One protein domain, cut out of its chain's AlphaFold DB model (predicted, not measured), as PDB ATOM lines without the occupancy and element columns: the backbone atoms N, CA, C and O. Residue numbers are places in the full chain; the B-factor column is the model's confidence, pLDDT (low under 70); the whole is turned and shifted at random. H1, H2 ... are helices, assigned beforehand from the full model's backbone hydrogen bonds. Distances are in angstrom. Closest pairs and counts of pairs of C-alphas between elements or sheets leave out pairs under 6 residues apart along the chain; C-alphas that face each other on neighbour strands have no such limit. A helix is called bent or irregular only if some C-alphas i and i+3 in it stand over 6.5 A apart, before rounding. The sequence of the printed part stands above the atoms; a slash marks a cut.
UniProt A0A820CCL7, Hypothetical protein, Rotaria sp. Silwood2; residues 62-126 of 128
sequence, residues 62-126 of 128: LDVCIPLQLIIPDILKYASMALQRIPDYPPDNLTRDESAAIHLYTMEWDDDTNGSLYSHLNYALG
ATOM      1  N   LEU A  62     -33.854  -3.270  24.765       96.00
ATOM      2  CA  LEU A  62     -34.670  -2.200  24.193       96.00
ATOM      3  C   LEU A  62     -36.140  -2.298  24.617       96.00
ATOM      4  O   LEU A  62     -36.731  -1.272  24.946       96.00
ATOM      5  N   ASP A  63     -36.698  -3.508  24.676       94.69
ATOM      6  CA  ASP A  63     -38.097  -3.729  25.052       94.69
ATOM      7  C   ASP A  63     -38.337  -3.360  26.521       94.69
ATOM      8  O   ASP A  63     -39.335  -2.715  26.854       94.69
ATOM      9  N   VAL A  64     -37.385  -3.690  27.399       91.12
ATOM     10  CA  VAL A  64     -37.426  -3.327  28.827       91.12
ATOM     11  C   VAL A  64     -37.316  -1.814  29.028       91.12
ATOM     12  O   VAL A  64     -37.900  -1.265  29.963       91.12
ATOM     13  N   CYS A  65     -36.602  -1.114  28.146       94.44
ATOM     14  CA  CYS A  65     -36.444   0.335  28.224       94.44
ATOM     15  C   CYS A  65     -37.659   1.125  27.707       94.44
ATOM     16  O   CYS A  65     -37.790   2.296  28.060       94.44
ATOM     17  N   ILE A  66     -38.566   0.525  26.923       94.50
ATOM     18  CA  ILE A  66     -39.791   1.196  26.437       94.50
ATOM     19  C   ILE A  66     -40.583   1.866  27.573       94.50
ATOM     20  O   ILE A  66     -40.816   3.075  27.485       94.50
ATOM     21  N   PRO A  67     -40.973   1.163  28.655       92.00
ATOM     22  CA  PRO A  67     -41.727   1.786  29.743       92.00
ATOM     23  C   PRO A  67     -40.948   2.883  30.489       92.00
ATOM     24  O   PRO A  67     -41.569   3.742  31.115       92.00
ATOM     25  N   LEU A  68     -39.611   2.896  30.419       90.94
ATOM     26  CA  LEU A  68     -38.772   3.880  31.113       90.94
ATOM     27  C   LEU A  68     -38.715   5.241  30.407       90.94
ATOM     28  O   LEU A  68     -38.337   6.222  31.044       90.94
ATOM     29  N   GLN A  69     -39.140   5.336  29.141       91.50
ATOM     30  CA  GLN A  69     -39.159   6.600  28.389       91.50
ATOM     31  C   GLN A  69     -39.979   7.701  29.069       91.50
ATOM     32  O   GLN A  69     -39.679   8.882  28.921       91.50
ATOM     33  N   LEU A  70     -41.003   7.325  29.842       88.56
ATOM     34  CA  LEU A  70     -41.830   8.277  30.587       88.56
ATOM     35  C   LEU A  70     -41.060   8.996  31.705       88.56
ATOM     36  O   LEU A  70     -41.465  10.076  32.123       88.56
ATOM     37  N   ILE A  71     -39.977   8.391  32.197       87.56
ATOM     38  CA  ILE A  71     -39.124   8.928  33.267       87.56
ATOM     39  C   ILE A  71     -37.841   9.511  32.665       87.56
ATOM     40  O   ILE A  71     -37.349  10.541  33.115       87.56
ATOM     41  N   ILE A  72     -37.308   8.846  31.639       89.31
ATOM     42  CA  ILE A  72     -36.041   9.163  30.986       89.31
ATOM     43  C   ILE A  72     -36.282   9.159  29.468       89.31
ATOM     44  O   ILE A  72     -36.164   8.102  28.843       89.31
ATOM     45  N   PRO A  73     -36.611  10.311  28.857       87.25
ATOM     46  CA  PRO A  73     -37.035  10.385  27.456       87.25
ATOM     47  C   PRO A  73     -36.065   9.730  26.462       87.25
ATOM     48  O   PRO A  73     -36.487   8.986  25.579       87.25
ATOM     49  N   ASP A  74     -34.761   9.927  26.653       90.12
ATOM     50  CA  ASP A  74     -33.727   9.448  25.728       90.12
ATOM     51  C   ASP A  74     -33.195   8.040  26.054       90.12
ATOM     52  O   ASP A  74     -32.188   7.601  25.496       90.12
ATOM     53  N   ILE A  75     -33.862   7.278  26.931       93.00
ATOM     54  CA  ILE A  75     -33.355   5.975  27.394       93.00
ATOM     55  C   ILE A  75     -33.086   4.978  26.259       93.00
ATOM     56  O   ILE A  75     -32.107   4.238  26.315       93.00
ATOM     57  N   LEU A  76     -33.898   4.972  25.193       95.31
ATOM     58  CA  LEU A  76     -33.684   4.068  24.056       95.31
ATOM     59  C   LEU A  76     -32.423   4.404  23.256       95.31
ATOM     60  O   LEU A  76     -31.762   3.496  22.742       95.31
ATOM     61  N   LYS A  77     -32.074   5.693  23.155       94.00
ATOM     62  CA  LYS A  77     -30.825   6.140  22.526       94.00
ATOM     63  C   LYS A  77     -29.647   5.576  23.315       94.00
ATOM     64  O   LYS A  77     -28.782   4.924  22.734       94.00
ATOM     65  N   TYR A  78     -29.659   5.744  24.635       94.06
ATOM     66  CA  TYR A  78     -28.594   5.250  25.504       94.06
ATOM     67  C   TYR A  78     -28.518   3.720  25.539       94.06
ATOM     68  O   TYR A  78     -27.424   3.168  25.456       94.06
ATOM     69  N   ALA A  79     -29.652   3.018  25.556       95.44
ATOM     70  CA  ALA A  79     -29.691   1.559  25.462       95.44
ATOM     71  C   ALA A  79     -29.102   1.049  24.133       95.44
ATOM     72  O   ALA A  79     -28.321   0.097  24.117       95.44
ATOM     73  N   SER A  80     -29.405   1.727  23.022       95.69
ATOM     74  CA  SER A  80     -28.817   1.415  21.714       95.69
ATOM     75  C   SER A  80     -27.303   1.649  21.700       95.69
ATOM     76  O   SER A  80     -26.558   0.816  21.186       95.69
ATOM     77  N   MET A  81     -26.834   2.749  22.297       94.88
ATOM     78  CA  MET A  81     -25.401   3.031  22.444       94.88
ATOM     79  C   MET A  81     -24.702   1.975  23.305       94.88
ATOM     80  O   MET A  81     -23.615   1.525  22.948       94.88
ATOM     81  N   ALA A  82     -25.326   1.539  24.402       94.88
ATOM     82  CA  ALA A  82     -24.789   0.482  25.249       94.88
ATOM     83  C   ALA A  82     -24.642  -0.833  24.471       94.88
ATOM     84  O   ALA A  82     -23.562  -1.418  24.473       94.88
ATOM     85  N   LEU A  83     -25.665  -1.243  23.714       95.69
ATOM     86  CA  LEU A  83     -25.592  -2.428  22.853       95.69
ATOM     87  C   LEU A  83     -24.463  -2.332  21.820       95.69
ATOM     88  O   LEU A  83     -23.757  -3.308  21.592       95.69
ATOM     89  N   GLN A  84     -24.266  -1.169  21.197       95.19
ATOM     90  CA  GLN A  84     -23.199  -0.968  20.206       95.19
ATOM     91  C   GLN A  84     -21.787  -1.074  20.799       95.19
ATOM     92  O   GLN A  84     -20.849  -1.393  20.074       95.19
ATOM     93  N   ARG A  85     -21.626  -0.803  22.099       92.19
ATOM     94  CA  ARG A  85     -20.337  -0.888  22.801       92.19
ATOM     95  C   ARG A  85     -20.005  -2.301  23.279       92.19
ATOM     96  O   ARG A  85     -18.842  -2.573  23.571       92.19
ATOM     97  N   ILE A  86     -20.997  -3.186  23.355       94.19
ATOM     98  CA  ILE A  86     -20.812  -4.576  23.767       94.19
ATOM     99  C   ILE A  86     -20.612  -5.466  22.532       94.19
ATOM    100  O   ILE A  86     -21.423  -5.408  21.600       94.19
ATOM    101  N   PRO A  87     -19.555  -6.301  22.503       90.44
ATOM    102  CA  PRO A  87     -19.349  -7.258  21.420       90.44
ATOM    103  C   PRO A  87     -20.492  -8.277  21.361       90.44
ATOM    104  O   PRO A  87     -21.123  -8.576  22.372       90.44
ATOM    105  N   ASP A  88     -20.720  -8.874  20.191       87.25
ATOM    106  CA  ASP A  88     -21.779  -9.882  20.020       87.25
ATOM    107  C   ASP A  88     -21.605 -11.104  20.936       87.25
ATOM    108  O   ASP A  88     -22.584 -11.744  21.318       87.25
ATOM    109  N   TYR A  89     -20.358 -11.381  21.324       87.88
ATOM    110  CA  TYR A  89     -19.977 -12.431  22.260       87.88
ATOM    111  C   TYR A  89     -19.127 -11.824  23.383       87.88
ATOM    112  O   TYR A  89     -17.908 -11.678  23.221       87.88
ATOM    113  N   PRO A  90     -19.753 -11.414  24.499       85.19
ATOM    114  CA  PRO A  90     -19.038 -11.001  25.698       85.19
ATOM    115  C   PRO A  90     -18.082 -12.108  26.187       85.19
ATOM    116  O   PRO A  90     -18.372 -13.291  26.014       85.19
ATOM    117  N   PRO A  91     -16.918 -11.758  26.767       79.88
ATOM    118  CA  PRO A  91     -15.957 -12.739  27.279       79.88
ATOM    119  C   PRO A  91     -16.384 -13.371  28.614       79.88
ATOM    120  O   PRO A  91     -15.726 -14.292  29.096       79.88
ATOM    121  N   ASP A  92     -17.433 -12.840  29.237       81.81
ATOM    122  CA  ASP A  92     -18.059 -13.384  30.434       81.81
ATOM    123  C   ASP A  92     -19.193 -14.359  30.060       81.81
ATOM    124  O   ASP A  92     -19.497 -14.592  28.894       81.81
ATOM    125  N   ASN A  93     -19.813 -14.981  31.064       85.25
ATOM    126  CA  ASN A  93     -20.965 -15.865  30.851       85.25
ATOM    127  C   ASN A  93     -22.285 -15.080  30.719       85.25
ATOM    128  O   ASN A  93     -23.344 -15.642  30.996       85.25
ATOM    129  N   LEU A  94     -22.228 -13.791  30.364       88.31
ATOM    130  CA  LEU A  94     -23.410 -12.961  30.182       88.31
ATOM    131  C   LEU A  94     -23.824 -12.934  28.715       88.31
ATOM    132  O   LEU A  94     -23.020 -13.013  27.783       88.31
ATOM    133  N   THR A  95     -25.122 -12.790  28.505       91.00
ATOM    134  CA  THR A  95     -25.661 -12.430  27.202       91.00
ATOM    135  C   THR A  95     -25.300 -10.987  26.863       91.00
ATOM    136  O   THR A  95     -25.080 -10.141  27.732       91.00
ATOM    137  N   ARG A  96     -25.308 -10.668  25.566       93.06
ATOM    138  CA  ARG A  96     -25.082  -9.304  25.081       93.06
ATOM    139  C   ARG A  96     -26.029  -8.286  25.726       93.06
ATOM    140  O   ARG A  96     -25.592  -7.189  26.059       93.06
ATOM    141  N   ASP A  97     -27.301  -8.647  25.904       92.94
ATOM    142  CA  ASP A  97     -28.299  -7.782  26.542       92.94
ATOM    143  C   ASP A  97     -28.000  -7.560  28.032       92.94
ATOM    144  O   ASP A  97     -28.104  -6.431  28.507       92.94
ATOM    145  N   GLU A  98     -27.560  -8.590  28.763       90.81
ATOM    146  CA  GLU A  98     -27.161  -8.459  30.173       90.81
ATOM    147  C   GLU A  98     -25.933  -7.558  30.333       90.81
ATOM    148  O   GLU A  98     -25.955  -6.613  31.127       90.81
ATOM    149  N   SER A  99     -24.878  -7.784  29.543       93.62
ATOM    150  CA  SER A  99     -23.691  -6.923  29.564       93.62
ATOM    151  C   SER A  99     -24.044  -5.483  29.169       93.62
ATOM    152  O   SER A  99     -23.554  -4.532  29.784       93.62
ATOM    153  N   ALA A 100     -24.922  -5.297  28.178       94.88
ATOM    154  CA  ALA A 100     -25.366  -3.974  27.752       94.88
ATOM    155  C   ALA A 100     -26.222  -3.280  28.817       94.88
ATOM    156  O   ALA A 100     -26.079  -2.075  28.997       94.88
ATOM    157  N   ALA A 101     -27.050  -4.008  29.569       94.31
ATOM    158  CA  ALA A 101     -27.819  -3.457  30.684       94.31
ATOM    159  C   ALA A 101     -26.901  -2.931  31.801       94.31
ATOM    160  O   ALA A 101     -27.095  -1.820  32.299       94.31
ATOM    161  N   ILE A 102     -25.860  -3.692  32.152       92.56
ATOM    162  CA  ILE A 102     -24.846  -3.278  33.137       92.56
ATOM    163  C   ILE A 102     -24.082  -2.044  32.635       92.56
ATOM    164  O   ILE A 102     -23.858  -1.090  33.388       92.56
ATOM    165  N   HIS A 103     -23.706  -2.034  31.352       94.00
ATOM    166  CA  HIS A 103     -23.030  -0.892  30.747       94.00
ATOM    167  C   HIS A 103     -23.932   0.348  30.721       94.00
ATOM    168  O   HIS A 103     -23.500   1.415  31.138       94.00
ATOM    169  N   LEU A 104     -25.199   0.208  30.323       95.12
ATOM    170  CA  LEU A 104     -26.199   1.279  30.331       95.12
ATOM    171  C   LEU A 104     -26.366   1.896  31.726       95.12
ATOM    172  O   LEU A 104     -26.511   3.112  31.853       95.12
ATOM    173  N   TYR A 105     -26.337   1.061  32.767       92.75
ATOM    174  CA  TYR A 105     -26.493   1.503  34.150       92.75
ATOM    175  C   TYR A 105     -25.379   2.455  34.606       92.75
ATOM    176  O   TYR A 105     -25.639   3.391  35.364       92.75
ATOM    177  N   THR A 106     -24.149   2.222  34.138       89.06
ATOM    178  CA  THR A 106     -22.942   2.917  34.615       89.06
ATOM    179  C   THR A 106     -22.329   3.885  33.610       89.06
ATOM    180  O   THR A 106     -21.541   4.733  34.021       89.06
ATOM    181  N   MET A 107     -22.671   3.795  32.322       90.75
ATOM    182  CA  MET A 107     -22.118   4.688  31.308       90.75
ATOM    183  C   MET A 107     -22.513   6.140  31.576       90.75
ATOM    184  O   MET A 107     -23.671   6.444  31.870       90.75
ATOM    185  N   GLU A 108     -21.539   7.029  31.424       88.25
ATOM    186  CA  GLU A 108     -21.778   8.465  31.390       88.25
ATOM    187  C   GLU A 108     -22.482   8.829  30.079       88.25
ATOM    188  O   GLU A 108     -22.205   8.261  29.013       88.25
ATOM    189  N   TRP A 109     -23.451   9.730  30.180       88.31
ATOM    190  CA  TRP A 109     -24.183  10.278  29.050       88.31
ATOM    191  C   TRP A 109     -23.539  11.602  28.655       88.31
ATOM    192  O   TRP A 109     -23.267  12.434  29.514       88.31
ATOM    193  N   ASP A 110     -23.299  11.775  27.355       70.69
ATOM    194  CA  ASP A 110     -22.507  12.884  26.800       70.69
ATOM    195  C   ASP A 110     -23.171  14.270  26.946       70.69
ATOM    196  O   ASP A 110     -22.560  15.281  26.610       70.69
ATOM    197  N   ASP A 111     -24.412  14.336  27.435       63.34
ATOM    198  CA  ASP A 111     -25.089  15.603  27.695       63.34
ATOM    199  C   ASP A 111     -24.514  16.227  28.984       63.34
ATOM    200  O   ASP A 111     -24.329  15.522  29.974       63.34
ATOM    201  N   ASP A 112     -24.273  17.548  28.975       55.22
ATOM    202  CA  ASP A 112     -23.499  18.406  29.914       55.22
ATOM    203  C   ASP A 112     -23.785  18.291  31.441       55.22
ATOM    204  O   ASP A 112     -23.316  19.096  32.249       55.22
ATOM    205  N   THR A 113     -24.575  17.315  31.875       61.44
ATOM    206  CA  THR A 113     -25.037  17.091  33.250       61.44
ATOM    207  C   THR A 113     -24.338  15.943  33.990       61.44
ATOM    208  O   THR A 113     -24.704  15.681  35.135       61.44
ATOM    209  N   ASN A 114     -23.324  15.278  33.409       62.12
ATOM    210  CA  ASN A 114     -22.666  14.095  34.007       62.12
ATOM    211  C   ASN A 114     -23.693  13.039  34.473       62.12
ATOM    212  O   ASN A 114     -23.617  12.487  35.575       62.12
ATOM    213  N   GLY A 115     -24.724  12.823  33.657       79.06
ATOM    214  CA  GLY A 115     -25.814  11.908  33.963       79.06
ATOM    215  C   GLY A 115     -25.462  10.460  33.628       79.06
ATOM    216  O   GLY A 115     -24.737  10.189  32.680       79.06
ATOM    217  N   SER A 116     -26.017   9.516  34.381       89.25
ATOM    218  CA  SER A 116     -26.072   8.096  34.031       89.25
ATOM    219  C   SER A 116     -27.479   7.580  34.315       89.25
ATOM    220  O   SER A 116     -28.281   8.263  34.965       89.25
ATOM    221  N   LEU A 117     -27.807   6.367  33.864       90.94
ATOM    222  CA  LEU A 117     -29.095   5.766  34.211       90.94
ATOM    223  C   LEU A 117     -29.267   5.676  35.738       90.94
ATOM    224  O   LEU A 117     -30.337   5.986  36.258       90.94
ATOM    225  N   TYR A 118     -28.199   5.321  36.460       89.50
ATOM    226  CA  TYR A 118     -28.187   5.297  37.921       89.50
ATOM    227  C   TYR A 118     -28.596   6.639  38.543       89.50
ATOM    228  O   TYR A 118     -29.468   6.668  39.415       89.50
ATOM    229  N   SER A 119     -27.999   7.753  38.104       88.12
ATOM    230  CA  SER A 119     -28.305   9.061  38.693       88.12
ATOM    231  C   SER A 119     -29.738   9.504  38.400       88.12
ATOM    232  O   SER A 119     -30.415   9.997  39.303       88.12
ATOM    233  N   HIS A 120     -30.241   9.247  37.190       87.62
ATOM    234  CA  HIS A 120     -31.621   9.564  36.816       87.62
ATOM    235  C   HIS A 120     -32.647   8.732  37.591       87.62
ATOM    236  O   HIS A 120     -33.630   9.284  38.085       87.62
ATOM    237  N   LEU A 121     -32.418   7.424  37.743       87.88
ATOM    238  CA  LEU A 121     -33.318   6.560  38.511       87.88
ATOM    239  C   LEU A 121     -33.330   6.940  39.990       87.88
ATOM    240  O   LEU A 121     -34.403   7.051  40.576       87.88
ATOM    241  N   ASN A 122     -32.167   7.201  40.588       86.31
ATOM    242  CA  ASN A 122     -32.107   7.640  41.982       86.31
ATOM    243  C   ASN A 122     -32.762   9.001  42.198       86.31
ATOM    244  O   ASN A 122     -33.396   9.205  43.227       86.31
ATOM    245  N   TYR A 123     -32.638   9.922  41.243       84.94
ATOM    246  CA  TYR A 123     -33.333  11.201  41.315       84.94
ATOM    247  C   TYR A 123     -34.855  11.032  41.209       84.94
ATOM    248  O   TYR A 123     -35.597  11.658  41.960       84.94
ATOM    249  N   ALA A 124     -35.328  10.172  40.302       82.81
ATOM    250  CA  ALA A 124     -36.754   9.933  40.094       82.81
ATOM    251  C   ALA A 124     -37.418   9.147  41.240       82.81
ATOM    252  O   ALA A 124     -38.612   9.314  41.479       82.81
ATOM    253  N   LEU A 125     -36.663   8.275  41.917       77.75
ATOM    254  CA  LEU A 125     -37.162   7.366  42.956       77.75
ATOM    255  C   LEU A 125     -36.815   7.805  44.387       77.75
ATOM    256  O   LEU A 125     -37.377   7.259  45.334       77.75
ATOM    257  N   GLY A 126     -35.897   8.756  44.558       71.00
ATOM    258  CA  GLY A 126     -35.613   9.373  45.849       71.00
ATOM    259  C   GLY A 126     -36.806  10.211  46.303       71.00
ATOM    260  O   GLY A 126     -37.218  11.130  45.597       71.00
TER     261      GLY A 126
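Overview. This is residues 62 to 126 of the 128 residues of the protein "Hypothetical protein" of Rotaria sp. Silwood2 (UniProt A0A820CCL7). Two eleven-residue helices, H2 and H3, pack on each other at a steep angle and make the core; H1 folds back on H2 as a short helical hairpin, and H4 meets the last part of H3 at a corner. The contacts run as a string, H1 to H2 to H3 to H4, and the longest distance runs from the link between H2 and H3 to the last printed residue, beyond H4. The printed part has 65 residues with four named helices, in the order H1, H2, H3, H4 along the chain, and no named strand; its class is all helix. It is compact, with a radius of gyration of the C-alphas of 12.0 A, and spans 34 by 24 by 20 A.

Along the chain. H2, residues 75 to 85, measures 15.4 A from first to last C-alpha and begins with C-alpha 75 at (-33.355, 5.975, 27.394). H3, residues 96 to 106, measures 15.6 A. H1, residues 62 to 70, measures 14.2 A and begins with C-alpha 62 at (-34.670, -2.200, 24.193). H1 is irregular, but only just: C-alphas 64 and 67 are 6.7 A apart. H4, residues 117 to 125, measures 12.0 A and ends with C-alpha 125 at (-37.162, 7.366, 42.956).

Arrangement. H2 and H3 touch, closest at the C-alphas of Leu 83 and Ala 100, 5.1 A apart. They run opposite ways at a steep tilt of 63 degrees. H1 touches H2, closest at the C-alphas of Gln 69 and Ile 75, 5.9 A apart. These two form a hairpin, opposite ways at a shallow tilt of 33 degrees, only just short of steep. H3 touches H4, closest at the C-alphas of Tyr 105 and Leu 117, 5.0 A apart. They run the same way at a steep tilt of 66 degrees. H1 is apart from H3 and from H4. H2 and H4 are only just apart, their closest C-alphas 8.0 A from each other. In H2, H3 and H4 every O i to N i+4 pair is within hydrogen-bond range; in H1 2 of 5 are, beside 4 of 6 O i to N i+3 pairs.

Size, cuts and confidence. The C-alphas of Tyr 89 and Gly 126 are the two farthest apart, at 35.7 A. The printed part runs from residue 62 to 126 with no cut. The link from H1 to H2 is tight, with 4 residues; those from H2 to H3 and from H3 to H4 are short, with 10 residues each. The mean pLDDT of the printed part is 88.0, and residues 111 to 114, in the link from H3 to H4, are under 70.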